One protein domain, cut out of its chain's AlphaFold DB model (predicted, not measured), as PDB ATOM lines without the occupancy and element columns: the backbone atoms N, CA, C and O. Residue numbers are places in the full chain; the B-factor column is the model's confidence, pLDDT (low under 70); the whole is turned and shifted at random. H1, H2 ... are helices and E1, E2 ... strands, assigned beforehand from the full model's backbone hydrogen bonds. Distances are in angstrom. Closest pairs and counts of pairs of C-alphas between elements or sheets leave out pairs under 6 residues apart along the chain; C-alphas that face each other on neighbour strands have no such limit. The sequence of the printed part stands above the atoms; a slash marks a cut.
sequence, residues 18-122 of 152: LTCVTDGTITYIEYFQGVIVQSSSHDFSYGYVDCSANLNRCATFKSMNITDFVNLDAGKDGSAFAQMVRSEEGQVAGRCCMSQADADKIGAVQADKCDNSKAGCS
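Overview. This is residues 18 to 122 of the 152 residues of an uncharacterized protein of Pristionchus pacificus (UniProt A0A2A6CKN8). A four-stranded antiparallel sheet has a very long two-stranded hairpin, E1 and E2, on one side; residues 30 to 38 at the hairpin's tip stick out as an arm, beyond the shorter strands E4 and E3. Short helices H1, H2 and H3 cover part of one face of the body, H4 packs at the E3 side, and the last residues, 121 to 122, pair along E3. The 105 printed residues have four named strands and four named helices, in chain order E1 E2 E3 H1 H2 H3 E4 H4; the sheet's order is E2 E1 E4 E3 and the class is mixed, helices and strands. By its radius of gyration of the C-alphas, 13.7 A, the whole is compact, yet the outline is elongated, 44 by 25 by 23 A, with the arm making the length.

Along the chain. E1, residues 19 to 32, covers 41.8 A from C-alpha 19 at (50.987, -40.402, -3.802) to C-alpha 32 at (11.122, -44.857, -15.414). E2, residues 35 to 50, covers 40.9 A and bends by 66 degrees at residue 47. E4 is residues 91 to 98, 17.4 A, and E3 residues 57 to 65, 20.5 A. The helices are H1, residues 66 to 69, 4.9 A; H2, residues 73 to 76, 5.1 A; H3, residues 80 to 86, 9.9 A; and H4, residues 100 to 105, 8.6 A, ending at C-alpha 105 at (41.245, -45.115, -22.119).

Arrangement. The sheet is twisted. In the hairpin E1 and E2, N 28 and O 40 are 2.8 A apart, within hydrogen-bond range. E1 and E4 are antiparallel at 162 degrees, with N 27 and O 91 at 2.8 A; E4 and E3 are antiparallel at 165 degrees, with N 61 and O 94 at 2.8 A. H3 is on the sheet at a height of 8.8 A over E1, along the strands at 19 degrees on the local plane; its closest C-alphas to E1 are Thr 22 and Phe 81, 7.5 A. H1 is on the same face. H2 touches H3, closest at the C-alphas of Gly 75 and Ala 82, 4.9 A, and only grazes the sheet with residues 73 to 75. H4 is on the sheet, only just over E4 with 3 of its C-alphas; the closest C-alphas of H4 and E3 are Gln 100 and Arg 57, 6.3 A. H3 and H4 are apart. Every O i to N i+4 pair is within hydrogen-bond range in H3 and H4; H1 and H2 are too short for one.

Size, cuts and confidence. The C-alphas of Leu 18 and Gln 33 are the two farthest apart, 45.3 A. The printed part has no cut and no long link between named elements; residues 106 to 122 hold no named element. Mean pLDDT of the printed part is 93.3, with residues 116 and 118 under 70.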
ATOM      1  N   LEU A  18      53.850 -43.582  -5.893       94.00
ATOM      2  CA  LEU A  18      53.256 -42.301  -6.261       94.00
ATOM      3  C   LEU A  18      52.119 -41.989  -5.283       94.00
ATOM      4  O   LEU A  18      51.268 -42.848  -5.073       94.00
ATOM      5  N   THR A  19      52.062 -40.786  -4.726       95.00
ATOM      6  CA  THR A  19      50.987 -40.402  -3.802       95.00
ATOM      7  C   THR A  19      49.999 -39.457  -4.488       95.00
ATOM      8  O   THR A  19      50.342 -38.335  -4.874       95.00
ATOM      9  N   CYS A  20      48.735 -39.869  -4.600       94.44
ATOM     10  CA  CYS A  20      47.687 -39.119  -5.301       94.44
ATOM     11  C   CYS A  20      46.523 -38.748  -4.386       94.44
ATOM     12  O   CYS A  20      46.215 -39.460  -3.433       94.44
ATOM     13  N   VAL A  21      45.815 -37.662  -4.710       94.19
ATOM     14  CA  VAL A  21      44.508 -37.414  -4.089       94.19
ATOM     15  C   VAL A  21      43.499 -38.441  -4.585       94.19
ATOM     16  O   VAL A  21      43.386 -38.657  -5.794       94.19
ATOM     17  N   THR A  22      42.754 -39.026  -3.650       94.75
ATOM     18  CA  THR A  22      41.635 -39.923  -3.917       94.75
ATOM     19  C   THR A  22      40.353 -39.367  -3.311       94.75
ATOM     20  O   THR A  22      40.167 -39.384  -2.094       94.75
ATOM     21  N   ASP A  23      39.466 -38.868  -4.162       94.56
ATOM     22  CA  ASP A  23      38.138 -38.371  -3.801       94.56
ATOM     23  C   ASP A  23      37.208 -38.366  -5.012       94.56
ATOM     24  O   ASP A  23      37.629 -38.626  -6.142       94.56
ATOM     25  N   GLY A  24      35.927 -38.111  -4.777       93.12
ATOM     26  CA  GLY A  24      34.955 -38.050  -5.851       93.12
ATOM     27  C   GLY A  24      33.519 -38.019  -5.365       93.12
ATOM     28  O   GLY A  24      33.238 -37.833  -4.181       93.12
ATOM     29  N   THR A  25      32.625 -38.232  -6.321       95.56
ATOM     30  CA  THR A  25      31.179 -38.237  -6.128       95.56
ATOM     31  C   THR A  25      30.600 -39.459  -6.819       95.56
ATOM     32  O   THR A  25      30.899 -39.718  -7.990       95.56
ATOM     33  N   ILE A  26      29.744 -40.187  -6.108       96.12
ATOM     34  CA  ILE A  26      28.890 -41.224  -6.687       96.12
ATOM     35  C   ILE A  26      27.510 -40.626  -6.908       96.12
ATOM     36  O   ILE A  26      26.964 -39.963  -6.026       96.12
ATOM     37  N   THR A  27      26.959 -40.830  -8.101       96.44
ATOM     38  CA  THR A  27      25.624 -40.366  -8.485       96.44
ATOM     39  C   THR A  27      24.783 -41.543  -8.954       96.44
ATOM     40  O   THR A  27      25.127 -42.215  -9.929       96.44
ATOM     41  N   TYR A  28      23.648 -41.749  -8.297       94.75
ATOM     42  CA  TYR A  28      22.624 -42.703  -8.689       94.75
ATOM     43  C   TYR A  28      21.459 -41.963  -9.354       94.75
ATOM     44  O   TYR A  28      20.999 -40.926  -8.863       94.75
ATOM     45  N   ILE A  29      20.995 -42.478 -10.493       90.38
ATOM     46  CA  ILE A  29      19.861 -41.922 -11.237       90.38
ATOM     47  C   ILE A  29      18.956 -43.076 -11.665       90.38
ATOM     48  O   ILE A  29      19.369 -43.929 -12.451       90.38
ATOM     49  N   GLU A  30      17.719 -43.074 -11.179       90.31
ATOM     50  CA  GLU A  30      16.694 -44.038 -11.570       90.31
ATOM     51  C   GLU A  30      15.828 -43.456 -12.689       90.31
ATOM     52  O   GLU A  30      15.331 -42.327 -12.593       90.31
ATOM     53  N   TYR A  31      15.618 -44.248 -13.743       88.88
ATOM     54  CA  TYR A  31      14.773 -43.886 -14.873       88.88
ATOM     55  C   TYR A  31      13.536 -44.778 -14.937       88.88
ATOM     56  O   TYR A  31      13.643 -46.002 -14.970       88.88
ATOM     57  N   PHE A  32      12.364 -44.166 -15.086       91.19
ATOM     58  CA  PHE A  32      11.122 -44.857 -15.414       91.19
ATOM     59  C   PHE A  32      10.554 -44.272 -16.705       91.19
ATOM     60  O   PHE A  32      10.319 -43.070 -16.803       91.19
ATOM     61  N   GLN A  33      10.377 -45.115 -17.727       92.00
ATOM     62  CA  GLN A  33       9.890 -44.699 -19.053       92.00
ATOM     63  C   GLN A  33      10.688 -43.532 -19.676       92.00
ATOM     64  O   GLN A  33      10.130 -42.663 -20.340       92.00
ATOM     65  N   GLY A  34      12.007 -43.506 -19.458       89.56
ATOM     66  CA  GLY A  34      12.894 -42.457 -19.978       89.56
ATOM     67  C   GLY A  34      12.882 -41.148 -19.179       89.56
ATOM     68  O   GLY A  34      13.568 -40.206 -19.566       89.56
ATOM     69  N   VAL A  35      12.149 -41.084 -18.064       91.19
ATOM     70  CA  VAL A  35      12.108 -39.929 -17.157       91.19
ATOM     71  C   VAL A  35      12.874 -40.253 -15.879       91.19
ATOM     72  O   VAL A  35      12.748 -41.356 -15.352       91.19
ATOM     73  N   ILE A  36      13.647 -39.293 -15.371       90.88
ATOM     74  CA  ILE A  36      14.310 -39.415 -14.069       90.88
ATOM     75  C   ILE A  36      13.239 -39.391 -12.977       90.88
ATOM     76  O   ILE A  36      12.532 -38.393 -12.829       90.88
ATOM     77  N   VAL A  37      13.131 -40.476 -12.215       93.00
ATOM     78  CA  VAL A  37      12.196 -40.589 -11.082       93.00
ATOM     79  C   VAL A  37      12.887 -40.447  -9.734       93.00
ATOM     80  O   VAL A  37      12.254 -40.028  -8.767       93.00
ATOM     81  N   GLN A  38      14.194 -40.708  -9.679       91.12
ATOM     82  CA  GLN A  38      15.007 -40.502  -8.490       91.12
ATOM     83  C   GLN A  38      16.428 -40.101  -8.881       91.12
ATOM     84  O   GLN A  38      16.987 -40.606  -9.853       91.12
ATOM     85  N   SER A  39      17.021 -39.198  -8.104       93.31
ATOM     86  CA  SER A  39      18.451 -38.910  -8.162       93.31
ATOM     87  C   SER A  39      18.990 -38.710  -6.753       93.31
ATOM     88  O   SER A  39      18.389 -37.996  -5.948       93.31
ATOM     89  N   SER A  40      20.112 -39.356  -6.461       94.12
ATOM     90  CA  SER A  40      20.871 -39.161  -5.230       94.12
ATOM     91  C   SER A  40      22.359 -39.105  -5.551       94.12
ATOM     92  O   SER A  40      22.833 -39.693  -6.523       94.12
ATOM     93  N   SER A  41      23.105 -38.367  -4.737       95.69
ATOM     94  CA  SER A  41      24.555 -38.286  -4.848       95.69
ATOM     95  C   SER A  41      25.188 -38.225  -3.470       95.69
ATOM     96  O   SER A  41      24.617 -37.631  -2.553       95.69
ATOM     97  N   HIS A  42      26.377 -38.797  -3.334       94.00
ATOM     98  CA  HIS A  42      27.194 -38.626  -2.142       94.00
ATOM     99  C   HIS A  42      28.662 -38.457  -2.520       94.00
ATOM    100  O   HIS A  42      29.152 -39.065  -3.476       94.00
ATOM    101  N   ASP A  43      29.349 -37.617  -1.755       94.50
ATOM    102  CA  ASP A  43      30.773 -37.361  -1.914       94.50
ATOM    103  C   ASP A  43      31.579 -38.260  -0.977       94.50
ATOM    104  O   ASP A  43      31.141 -38.600   0.127       94.50
ATOM    105  N   PHE A  44      32.791 -38.602  -1.395       91.44
ATOM    106  CA  PHE A  44      33.757 -39.331  -0.583       91.44
ATOM    107  C   PHE A  44      35.144 -38.712  -0.744       91.44
ATOM    108  O   PHE A  44      35.480 -38.139  -1.779       91.44
ATOM    109  N   SER A  45      35.982 -38.844   0.283       94.19
ATOM    110  CA  SER A  45      37.375 -38.404   0.231       94.19
ATOM    111  C   SER A  45      38.239 -39.258   1.147       94.19
ATOM    112  O   SER A  45      37.942 -39.431   2.329       94.19
ATOM    113  N   TYR A  46      39.317 -39.778   0.571       92.25
ATOM    114  CA  TYR A  46      40.370 -40.533   1.248       92.25
ATOM    115  C   TYR A  46      41.648 -39.697   1.413       92.25
ATOM    116  O   TYR A  46      42.632 -40.170   1.975       92.25
ATOM    117  N   GLY A  47      41.645 -38.448   0.937       92.62
ATOM    118  CA  GLY A  47      42.813 -37.581   0.958       92.62
ATOM    119  C   GLY A  47      43.935 -38.102   0.066       92.62
ATOM    120  O   GLY A  47      43.689 -38.516  -1.062       92.62
ATOM    121  N   TYR A  48      45.173 -38.042   0.553       93.19
ATOM    122  CA  TYR A  48      46.332 -38.554  -0.169       93.19
ATOM    123  C   TYR A  48      46.529 -40.043   0.104       93.19
ATOM    124  O   TYR A  48      46.614 -40.457   1.259       93.19
ATOM    125  N   VAL A  49      46.611 -40.826  -0.965       93.56
ATOM    126  CA  VAL A  49      46.749 -42.280  -0.928       93.56
ATOM    127  C   VAL A  49      47.935 -42.684  -1.790       93.56
ATOM    128  O   VAL A  49      48.100 -42.178  -2.903       93.56
ATOM    129  N   ASP A  50      48.744 -43.603  -1.275       94.94
ATOM    130  CA  ASP A  50      49.834 -44.213  -2.028       94.94
ATOM    131  C   ASP A  50      49.272 -45.167  -3.078       94.94
ATOM    132  O   ASP A  50      48.444 -46.038  -2.795       94.94
ATOM    133  N   CYS A  51      49.731 -45.006  -4.310       95.19
ATOM    134  CA  CYS A  51      49.315 -45.830  -5.419       95.19
ATOM    135  C   CYS A  51      49.960 -47.214  -5.354       95.19
ATOM    136  O   CYS A  51      51.159 -47.366  -5.111       95.19
ATOM    137  N   SER A  52      49.167 -48.238  -5.668       93.81
ATOM    138  CA  SER A  52      49.673 -49.581  -5.938       93.81
ATOM    139  C   SER A  52      50.725 -49.559  -7.051       93.81
ATOM    140  O   SER A  52      50.671 -48.728  -7.952       93.81
ATOM    141  N   ALA A  53      51.642 -50.530  -7.050       88.94
ATOM    142  CA  ALA A  53      52.792 -50.570  -7.964       88.94
ATOM    143  C   ALA A  53      52.444 -50.450  -9.467       88.94
ATOM    144  O   ALA A  53      53.267 -49.990 -10.255       88.94
ATOM    145  N   ASN A  54      51.230 -50.846  -9.863       90.31
ATOM    146  CA  ASN A  54      50.762 -50.807 -11.255       90.31
ATOM    147  C   ASN A  54      50.016 -49.509 -11.624       90.31
ATOM    148  O   ASN A  54      49.688 -49.302 -12.791       90.31
ATOM    149  N   LEU A  55      49.739 -48.642 -10.649       95.94
ATOM    150  CA  LEU A  55      49.025 -47.383 -10.835       95.94
ATOM    151  C   LEU A  55      50.039 -46.238 -10.755       95.94
ATOM    152  O   LEU A  55      50.430 -45.791  -9.685       95.94
ATOM    153  N   ASN A  56      50.515 -45.798 -11.913       95.94
ATOM    154  CA  ASN A  56      51.637 -44.867 -12.034       95.94
ATOM    155  C   ASN A  56      51.220 -43.456 -12.473       95.94
ATOM    156  O   ASN A  56      52.067 -42.677 -12.925       95.94
ATOM    157  N   ARG A  57      49.928 -43.132 -12.381       96.44
ATOM    158  CA  ARG A  57      49.354 -41.821 -12.690       96.44
ATOM    159  C   ARG A  57      48.424 -41.371 -11.576       96.44
ATOM    160  O   ARG A  57      47.623 -42.164 -11.097       96.44
ATOM    161  N   CYS A  58      48.453 -40.086 -11.247       96.12
ATOM    162  CA  CYS A  58      47.314 -39.432 -10.618       96.12
ATOM    163  C   CYS A  58      46.414 -38.914 -11.732       96.12
ATOM    164  O   CYS A  58      46.888 -38.181 -12.601       96.12
ATOM    165  N   ALA A  59      45.137 -39.277 -11.724       96.00
ATOM    166  CA  ALA A  59      44.195 -38.875 -12.759       96.00
ATOM    167  C   ALA A  59      42.956 -38.210 -12.162       96.00
ATOM    168  O   ALA A  59      42.490 -38.576 -11.087       96.00
ATOM    169  N   THR A  60      42.417 -37.244 -12.897       95.19
ATOM    170  CA  THR A  60      41.086 -36.665 -12.699       95.19
ATOM    171  C   THR A  60      40.193 -37.175 -13.827       95.19
ATOM    172  O   THR A  60      40.570 -37.089 -14.999       95.19
ATOM    173  N   PHE A  61      39.018 -37.711 -13.519       94.25
ATOM    174  CA  PHE A  61      38.154 -38.356 -14.507       94.25
ATOM    175  C   PHE A  61      36.718 -37.836 -14.434       94.25
ATOM    176  O   PHE A  61      36.217 -37.447 -13.379       94.25
ATOM    177  N   LYS A  62      36.068 -37.783 -15.602       93.75
ATOM    178  CA  LYS A  62      34.662 -37.375 -15.731       93.75
ATOM    179  C   LYS A  62      33.752 -38.479 -15.201       93.75
ATOM    180  O   LYS A  62      34.179 -39.624 -15.109       93.75
ATOM    181  N   SER A  63      32.493 -38.124 -14.946       94.62
ATOM    182  CA  SER A  63      31.448 -39.100 -14.635       94.62
ATOM    183  C   SER A  63      31.452 -40.239 -15.652       94.62
ATOM    184  O   SER A  63      31.370 -39.996 -16.860       94.62
ATOM    185  N   MET A  64      31.569 -41.466 -15.159       95.81
ATOM    186  CA  MET A  64      31.492 -42.702 -15.934       95.81
ATOM    187  C   MET A  64      30.659 -43.724 -15.171       95.81
ATOM    188  O   MET A  64      30.545 -43.629 -13.950       95.81
ATOM    189  N   ASN A  65      30.084 -44.709 -15.863       96.88
ATOM    190  CA  ASN A  65      29.362 -45.767 -15.162       96.88
ATOM    191  C   ASN A  65      30.325 -46.536 -14.261       96.88
ATOM    192  O   ASN A  65      31.454 -46.836 -14.658       96.88
ATOM    193  N   ILE A  66      29.859 -46.912 -13.074       97.12
ATOM    194  CA  ILE A  66      30.650 -47.724 -12.149       97.12
ATOM    195  C   ILE A  66      31.068 -49.038 -12.821       97.12
ATOM    196  O   ILE A  66      32.216 -49.445 -12.688       97.12
ATOM    197  N   THR A  67      30.213 -49.641 -13.652       97.12
ATOM    198  CA  THR A  67      30.563 -50.832 -14.447       97.12
ATOM    199  C   THR A  67      31.753 -50.613 -15.386       97.12
ATOM    200  O   THR A  67      32.529 -51.537 -15.623       97.12
ATOM    201  N   ASP A  68      31.932 -49.403 -15.914       97.38
ATOM    202  CA  ASP A  68      33.082 -49.066 -16.755       97.38
ATOM    203  C   ASP A  68      34.329 -48.835 -15.894       97.38
ATOM    204  O   ASP A  68      35.410 -49.325 -16.233       97.38
ATOM    205  N   PHE A  69      34.162 -48.166 -14.748       97.38
ATOM    206  CA  PHE A  69      35.233 -47.919 -13.785       97.38
ATOM    207  C   PHE A  69      35.820 -49.220 -13.217       97.38
ATOM    208  O   PHE A  69      37.036 -49.397 -13.221       97.38
ATOM    209  N   VAL A  70      34.992 -50.179 -12.791       97.06
ATOM    210  CA  VAL A  70      35.462 -51.459 -12.214       97.06
ATOM    211  C   VAL A  70      36.222 -52.332 -13.219       97.06
ATOM    212  O   VAL A  70      36.909 -53.277 -12.834       97.06
ATOM    213  N   ASN A  71      36.124 -52.016 -14.513       97.56
ATOM    214  CA  ASN A  71      36.879 -52.672 -15.575       97.56
ATOM    215  C   ASN A  71      38.259 -52.041 -15.835       97.56
ATOM    216  O   ASN A  71      39.050 -52.639 -16.575       97.56
ATOM    217  N   LEU A  72      38.547 -50.875 -15.252       97.50
ATOM    218  CA  LEU A  72      39.870 -50.243 -15.234       97.50
ATOM    219  C   LEU A  72      40.805 -50.972 -14.258       97.50
ATOM    220  O   LEU A  72      40.341 -51.643 -13.331       97.50
ATOM    221  N   ASP A  73      42.116 -50.838 -14.430       97.62
ATOM    222  CA  ASP A  73      43.097 -51.342 -13.457       97.62
ATOM    223  C   ASP A  73      42.885 -50.683 -12.087       97.62
ATOM    224  O   ASP A  73      42.888 -51.371 -11.064       97.62
ATOM    225  N   ALA A  74      42.594 -49.378 -12.071       96.25
ATOM    226  CA  ALA A  74      42.237 -48.640 -10.857       96.25
ATOM    227  C   ALA A  74      40.999 -49.210 -10.138       96.25
ATOM    228  O   ALA A  74      40.956 -49.229  -8.912       96.25
ATOM    229  N   GLY A  75      40.002 -49.701 -10.880       96.00
ATOM    230  CA  GLY A  75      38.790 -50.299 -10.311       96.00
ATOM    231  C   GLY A  75      38.957 -51.755  -9.866       96.00
ATOM    232  O   GLY A  75      38.210 -52.240  -9.011       96.00
ATOM    233  N   LYS A  76      39.954 -52.458 -10.412       96.50
ATOM    234  CA  LYS A  76      40.330 -53.824 -10.005       96.50
ATOM    235  C   LYS A  76      41.276 -53.848  -8.812       96.50
ATOM    236  O   LYS A  76      41.419 -54.899  -8.185       96.50
ATOM    237  N   ASP A  77      41.900 -52.715  -8.511       94.75
ATOM    238  CA  ASP A  77      42.856 -52.555  -7.429       94.75
ATOM    239  C   ASP A  77      42.296 -52.981  -6.054       94.75
ATOM    240  O   ASP A  77      41.084 -53.049  -5.811       94.75
ATOM    241  N   GLY A  78      43.204 -53.322  -5.139       91.94
ATOM    242  CA  GLY A  78      42.871 -53.744  -3.779       91.94
ATOM    243  C   GLY A  78      42.522 -52.598  -2.826       91.94
ATOM    244  O   GLY A  78      42.134 -52.878  -1.692       91.94
ATOM    245  N   SER A  79      42.656 -51.334  -3.239       91.38
ATOM    246  CA  SER A  79      42.428 -50.166  -2.380       91.38
ATOM    247  C   SER A  79      41.000 -50.065  -1.838       91.38
ATOM    248  O   SER A  79      40.026 -50.505  -2.454       91.38
ATOM    249  N   ALA A  80      40.872 -49.418  -0.675       91.56
ATOM    250  CA  ALA A  80      39.582 -49.132  -0.048       91.56
ATOM    251  C   ALA A  80      38.653 -48.329  -0.975       91.56
ATOM    252  O   ALA A  80      37.453 -48.582  -1.009       91.56
ATOM    253  N   PHE A  81      39.218 -47.418  -1.773       92.06
ATOM    254  CA  PHE A  81      38.489 -46.667  -2.790       92.06
ATOM    255  C   PHE A  81      37.879 -47.586  -3.859       92.06
ATOM    256  O   PHE A  81      36.671 -47.547  -4.077       92.06
ATOM    257  N   ALA A  82      38.680 -48.461  -4.475       94.75
ATOM    258  CA  ALA A  82      38.187 -49.398  -5.485       94.75
ATOM    259  C   ALA A  82      37.150 -50.381  -4.915       94.75
ATOM    260  O   ALA A  82      36.217 -50.785  -5.607       94.75
ATOM    261  N   GLN A  83      37.293 -50.791  -3.650       95.38
ATOM    262  CA  GLN A  83      36.294 -51.615  -2.962       95.38
ATOM    263  C   GLN A  83      34.972 -50.870  -2.746       95.38
ATOM    264  O   GLN A  83      33.927 -51.432  -3.058       95.38
ATOM    265  N   MET A  84      35.021 -49.617  -2.283       95.00
ATOM    266  CA  MET A  84      33.834 -48.784  -2.073       95.00
ATOM    267  C   MET A  84      33.088 -48.536  -3.387       95.00
ATOM    268  O   MET A  84      31.895 -48.798  -3.468       95.00
ATOM    269  N   VAL A  85      33.784 -48.146  -4.460       95.00
ATOM    270  CA  VAL A  85      33.121 -47.919  -5.756       95.00
ATOM    271  C   VAL A  85      32.503 -49.212  -6.309       95.00
ATOM    272  O   VAL A  85      31.439 -49.170  -6.915       95.00
ATOM    273  N   ARG A  86      33.122 -50.380  -6.078       95.25
ATOM    274  CA  ARG A  86      32.581 -51.689  -6.501       95.25
ATOM    275  C   ARG A  86      31.302 -52.105  -5.776       95.25
ATOM    276  O   ARG A  86      30.579 -52.939  -6.315       95.25
ATOM    277  N   SER A  87      31.054 -51.601  -4.569       94.38
ATOM    278  CA  SER A  87      29.833 -51.909  -3.813       94.38
ATOM    279  C   SER A  87      28.647 -51.015  -4.172       94.38
ATOM    280  O   SER A  87      27.571 -51.196  -3.611       94.38
ATOM    281  N   GLU A  88      28.839 -50.067  -5.085       95.19
ATOM    282  CA  GLU A  88      27.870 -49.027  -5.421       95.19
ATOM    283  C   GLU A  88      27.334 -49.198  -6.850       95.19
ATOM    284  O   GLU A  88      27.889 -49.928  -7.678       95.19
ATOM    285  N   GLU A  89      26.244 -48.496  -7.156       94.31
ATOM    286  CA  GLU A  89      25.628 -48.455  -8.485       94.31
ATOM    287  C   GLU A  89      25.572 -47.022  -9.031       94.31
ATOM    288  O   GLU A  89      25.686 -46.038  -8.302       94.31
ATOM    289  N   GLY A  90      25.373 -46.892 -10.345       95.31
ATOM    290  CA  GLY A  90      25.274 -45.598 -11.016       95.31
ATOM    291  C   GLY A  90      26.599 -45.139 -11.616       95.31
ATOM    292  O   GLY A  90      27.265 -45.896 -12.330       95.31
ATOM    293  N   GLN A  91      26.947 -43.873 -11.394       96.94
ATOM    294  CA  GLN A  91      28.111 -43.227 -11.989       96.94
ATOM    295  C   GLN A  91      29.077 -42.697 -10.935       96.94
ATOM    296  O   GLN A  91      28.663 -42.261  -9.865       96.94
ATOM    297  N   VAL A  92      30.362 -42.683 -11.274       96.81
ATOM    298  CA  VAL A  92      31.439 -42.153 -10.439       96.81
ATOM    299  C   VAL A  92      32.240 -41.114 -11.219       96.81
ATOM    300  O   VAL A  92      32.584 -41.319 -12.386       96.81
ATOM    301  N   ALA A  93      32.549 -39.997 -10.569       95.56
ATOM    302  CA  ALA A  93      33.484 -38.978 -11.038       95.56
ATOM    303  C   ALA A  93      34.477 -38.672  -9.915       95.56
ATOM    304  O   ALA A  93      34.099 -38.743  -8.746       95.56
ATOM    305  N   GLY A  94      35.716 -38.301 -10.232       94.69
ATOM    306  CA  GLY A  94      36.664 -37.981  -9.169       94.69
ATOM    307  C   GLY A  94      38.128 -37.956  -9.570       94.69
ATOM    308  O   GLY A  94      38.491 -37.709 -10.725       94.69
ATOM    309  N   ARG A  95      38.970 -38.187  -8.564       95.19
ATOM    310  CA  ARG A  95      40.427 -38.241  -8.643       95.19
ATOM    311  C   ARG A  95      40.905 -39.534  -8.001       95.19
ATOM    312  O   ARG A  95      40.398 -39.901  -6.946       95.19
ATOM    313  N   CYS A  96      41.855 -40.227  -8.619       95.81
ATOM    314  CA  CYS A  96      42.492 -41.400  -8.016       95.81
ATOM    315  C   CYS A  96      43.814 -41.755  -8.707       95.81
ATOM    316  O   CYS A  96      44.188 -41.176  -9.732       95.81
ATOM    317  N   CYS A  97      44.503 -42.750  -8.150       96.75
ATOM    318  CA  CYS A  97      45.569 -43.470  -8.836       96.75
ATOM    319  C   CYS A  97      45.015 -44.239 -10.049       96.75
ATOM    320  O   CYS A  97      43.980 -44.896  -9.942       96.75
ATOM    321  N   MET A  98      45.708 -44.197 -11.185       96.75
ATOM    322  CA  MET A  98      45.382 -44.940 -12.408       96.75
ATOM    323  C   MET A  98      46.642 -45.496 -13.073       96.75
ATOM    324  O   MET A  98      47.748 -44.989 -12.861       96.75
ATOM    325  N   SER A  99      46.488 -46.535 -13.896       97.25
ATOM    326  CA  SER A  99      47.540 -46.935 -14.832       97.25
ATOM    327  C   SER A  99      47.587 -45.961 -16.018       97.25
ATOM    328  O   SER A  99      46.613 -45.264 -16.309       97.25
ATOM    329  N   GLN A 100      48.712 -45.904 -16.736       96.44
ATOM    330  CA  GLN A 100      48.784 -45.159 -18.003       96.44
ATOM    331  C   GLN A 100      47.701 -45.627 -18.992       96.44
ATOM    332  O   GLN A 100      47.065 -44.796 -19.630       96.44
ATOM    333  N   ALA A 101      47.461 -46.938 -19.083       97.31
ATOM    334  CA  ALA A 101      46.473 -47.499 -20.002       97.31
ATOM    335  C   ALA A 101      45.045 -47.045 -19.659       97.31
ATOM    336  O   ALA A 101      44.275 -46.699 -20.555       97.31
ATOM    337  N   ASP A 102      44.704 -47.002 -18.368       97.69
ATOM    338  CA  ASP A 102      43.424 -46.464 -17.914       97.69
ATOM    339  C   ASP A 102      43.304 -44.973 -18.228       97.69
ATOM    340  O   ASP A 102      42.280 -44.553 -18.764       97.69
ATOM    341  N   ALA A 103      44.352 -44.188 -17.944       96.06
ATOM    342  CA  ALA A 103      44.387 -42.753 -18.226       96.06
ATOM    343  C   ALA A 103      44.148 -42.465 -19.720       96.06
ATOM    344  O   ALA A 103      43.335 -41.602 -20.057       96.06
ATOM    345  N   ASP A 104      44.775 -43.238 -20.609       95.88
ATOM    346  CA  ASP A 104      44.564 -43.141 -22.057       95.88
ATOM    347  C   ASP A 104      43.130 -43.529 -22.441       95.88
ATOM    348  O   ASP A 104      42.477 -42.835 -23.226       95.88
ATOM    349  N   LYS A 105      42.599 -44.609 -21.851       96.25
ATOM    350  CA  LYS A 105      41.245 -45.115 -22.119       96.25
ATOM    351  C   LYS A 105      40.155 -44.114 -21.740       96.25
ATOM    352  O   LYS A 105      39.148 -44.020 -22.441       96.25
ATOM    353  N   ILE A 106      40.347 -43.359 -20.660       94.94
ATOM    354  CA  ILE A 106      39.410 -42.309 -20.234       94.94
ATOM    355  C   ILE A 106      39.668 -40.961 -20.931       94.94
ATOM    356  O   ILE A 106      38.970 -39.983 -20.652       94.94
ATOM    357  N   GLY A 107      40.665 -40.893 -21.820       94.12
ATOM    358  CA  GLY A 107      41.040 -39.681 -22.547       94.12
ATOM    359  C   GLY A 107      41.626 -38.589 -21.652       94.12
ATOM    360  O   GLY A 107      41.389 -37.405 -21.902       94.12
ATOM    361  N   ALA A 108      42.342 -38.961 -20.588       94.56
ATOM    362  CA  ALA A 108      42.997 -38.003 -19.709       94.56
ATOM    363  C   ALA A 108      44.253 -37.424 -20.375       94.56
ATOM    364  O   ALA A 108      45.160 -38.152 -20.770       94.56
ATOM    365  N   VAL A 109      44.332 -36.098 -20.460       93.81
ATOM    366  CA  VAL A 109      45.483 -35.395 -21.034       93.81
ATOM    367  C   VAL A 109      46.615 -35.358 -20.015       93.81
ATOM    368  O   VAL A 109      46.414 -34.938 -18.877       93.81
ATOM    369  N   GLN A 110      47.810 -35.781 -20.424       94.00
ATOM    370  CA  GLN A 110      48.990 -35.702 -19.575       94.00
ATOM    371  C   GLN A 110      49.422 -34.242 -19.373       94.00
ATOM    372  O   GLN A 110      49.572 -33.491 -20.338       94.00
ATOM    373  N   ALA A 111      49.667 -33.865 -18.123       92.56
ATOM    374  CA  ALA A 111      50.212 -32.572 -17.732       92.56
ATOM    375  C   ALA A 111      51.187 -32.732 -16.557       92.56
ATOM    376  O   ALA A 111      51.145 -33.724 -15.830       92.56
ATOM    377  N   ASP A 112      52.037 -31.728 -16.332       90.50
ATOM    378  CA  ASP A 112      52.920 -31.701 -15.156       90.50
ATOM    379  C   ASP A 112      52.113 -31.550 -13.858       90.50
ATOM    380  O   ASP A 112      52.463 -32.111 -12.821       90.50
ATOM    381  N   LYS A 113      51.005 -30.801 -13.924       90.31
ATOM    382  CA  LYS A 113      50.041 -30.616 -12.839       90.31
ATOM    383  C   LYS A 113      48.623 -30.555 -13.386       90.31
ATOM    384  O   LYS A 113      48.374 -29.951 -14.427       90.31
ATOM    385  N   CYS A 114      47.696 -31.117 -12.627       89.81
ATOM    386  CA  CYS A 114      46.262 -31.120 -12.889       89.81
ATOM    387  C   CYS A 114      45.493 -30.175 -11.950       89.81
ATOM    388  O   CYS A 114      44.282 -30.324 -11.782       89.81
ATOM    389  N   ASP A 115      46.177 -29.196 -11.347       77.88
ATOM    390  CA  ASP A 115      45.574 -28.190 -10.470       77.88
ATOM    391  C   ASP A 115      44.378 -27.516 -11.172       77.88
ATOM    392  O   ASP A 115      44.498 -27.000 -12.282       77.88
ATOM    393  N   ASN A 116      43.207 -27.525 -10.530       65.62
ATOM    394  CA  ASN A 116      41.944 -26.965 -11.045       65.62
ATOM    395  C   ASN A 116      41.365 -27.631 -12.310       65.62
ATOM    396  O   ASN A 116      40.383 -27.128 -12.871       65.62
ATOM    397  N   SER A 117      41.908 -28.764 -12.760       70.19
ATOM    398  CA  SER A 117      41.292 -29.526 -13.849       70.19
ATOM    399  C   SER A 117      40.028 -30.212 -13.340       70.19
ATOM    400  O   SER A 117      40.093 -31.133 -12.531       70.19
ATOM    401  N   LYS A 118      38.861 -29.759 -13.818       65.62
ATOM    402  CA  LYS A 118      37.560 -30.309 -13.399       65.62
ATOM    403  C   LYS A 118      37.388 -31.788 -13.759       65.62
ATOM    404  O   LYS A 118      36.602 -32.455 -13.104       65.62
ATOM    405  N   ALA A 119      38.078 -32.268 -14.797       79.62
ATOM    406  CA  ALA A 119      38.243 -33.678 -15.150       79.62
ATOM    407  C   ALA A 119      39.110 -33.823 -16.416       79.62
ATOM    408  O   ALA A 119      39.194 -32.888 -17.215       79.62
ATOM    409  N   GLY A 120      39.645 -35.023 -16.659       88.00
ATOM    410  CA  GLY A 120      40.321 -35.389 -17.907       88.00
ATOM    411  C   GLY A 120      41.797 -35.001 -17.950       88.00
ATOM    412  O   GLY A 120      42.310 -34.691 -19.020       88.00
ATOM    413  N   CYS A 121      42.472 -35.002 -16.804       94.62
ATOM    414  CA  CYS A 121      43.901 -34.711 -16.691       94.62
ATOM    415  C   CYS A 121      44.617 -35.840 -15.949       94.62
ATOM    416  O   CYS A 121      44.047 -36.385 -15.001       94.62
ATOM    417  N   SER A 122      45.843 -36.176 -16.355       96.12
ATOM    418  CA  SER A 122      46.719 -37.119 -15.654       96.12
ATOM    419  C   SER A 122      48.133 -36.563 -15.462       96.12
ATOM    420  O   SER A 122      48.609 -35.758 -16.260       96.12
TER     421      SER A 122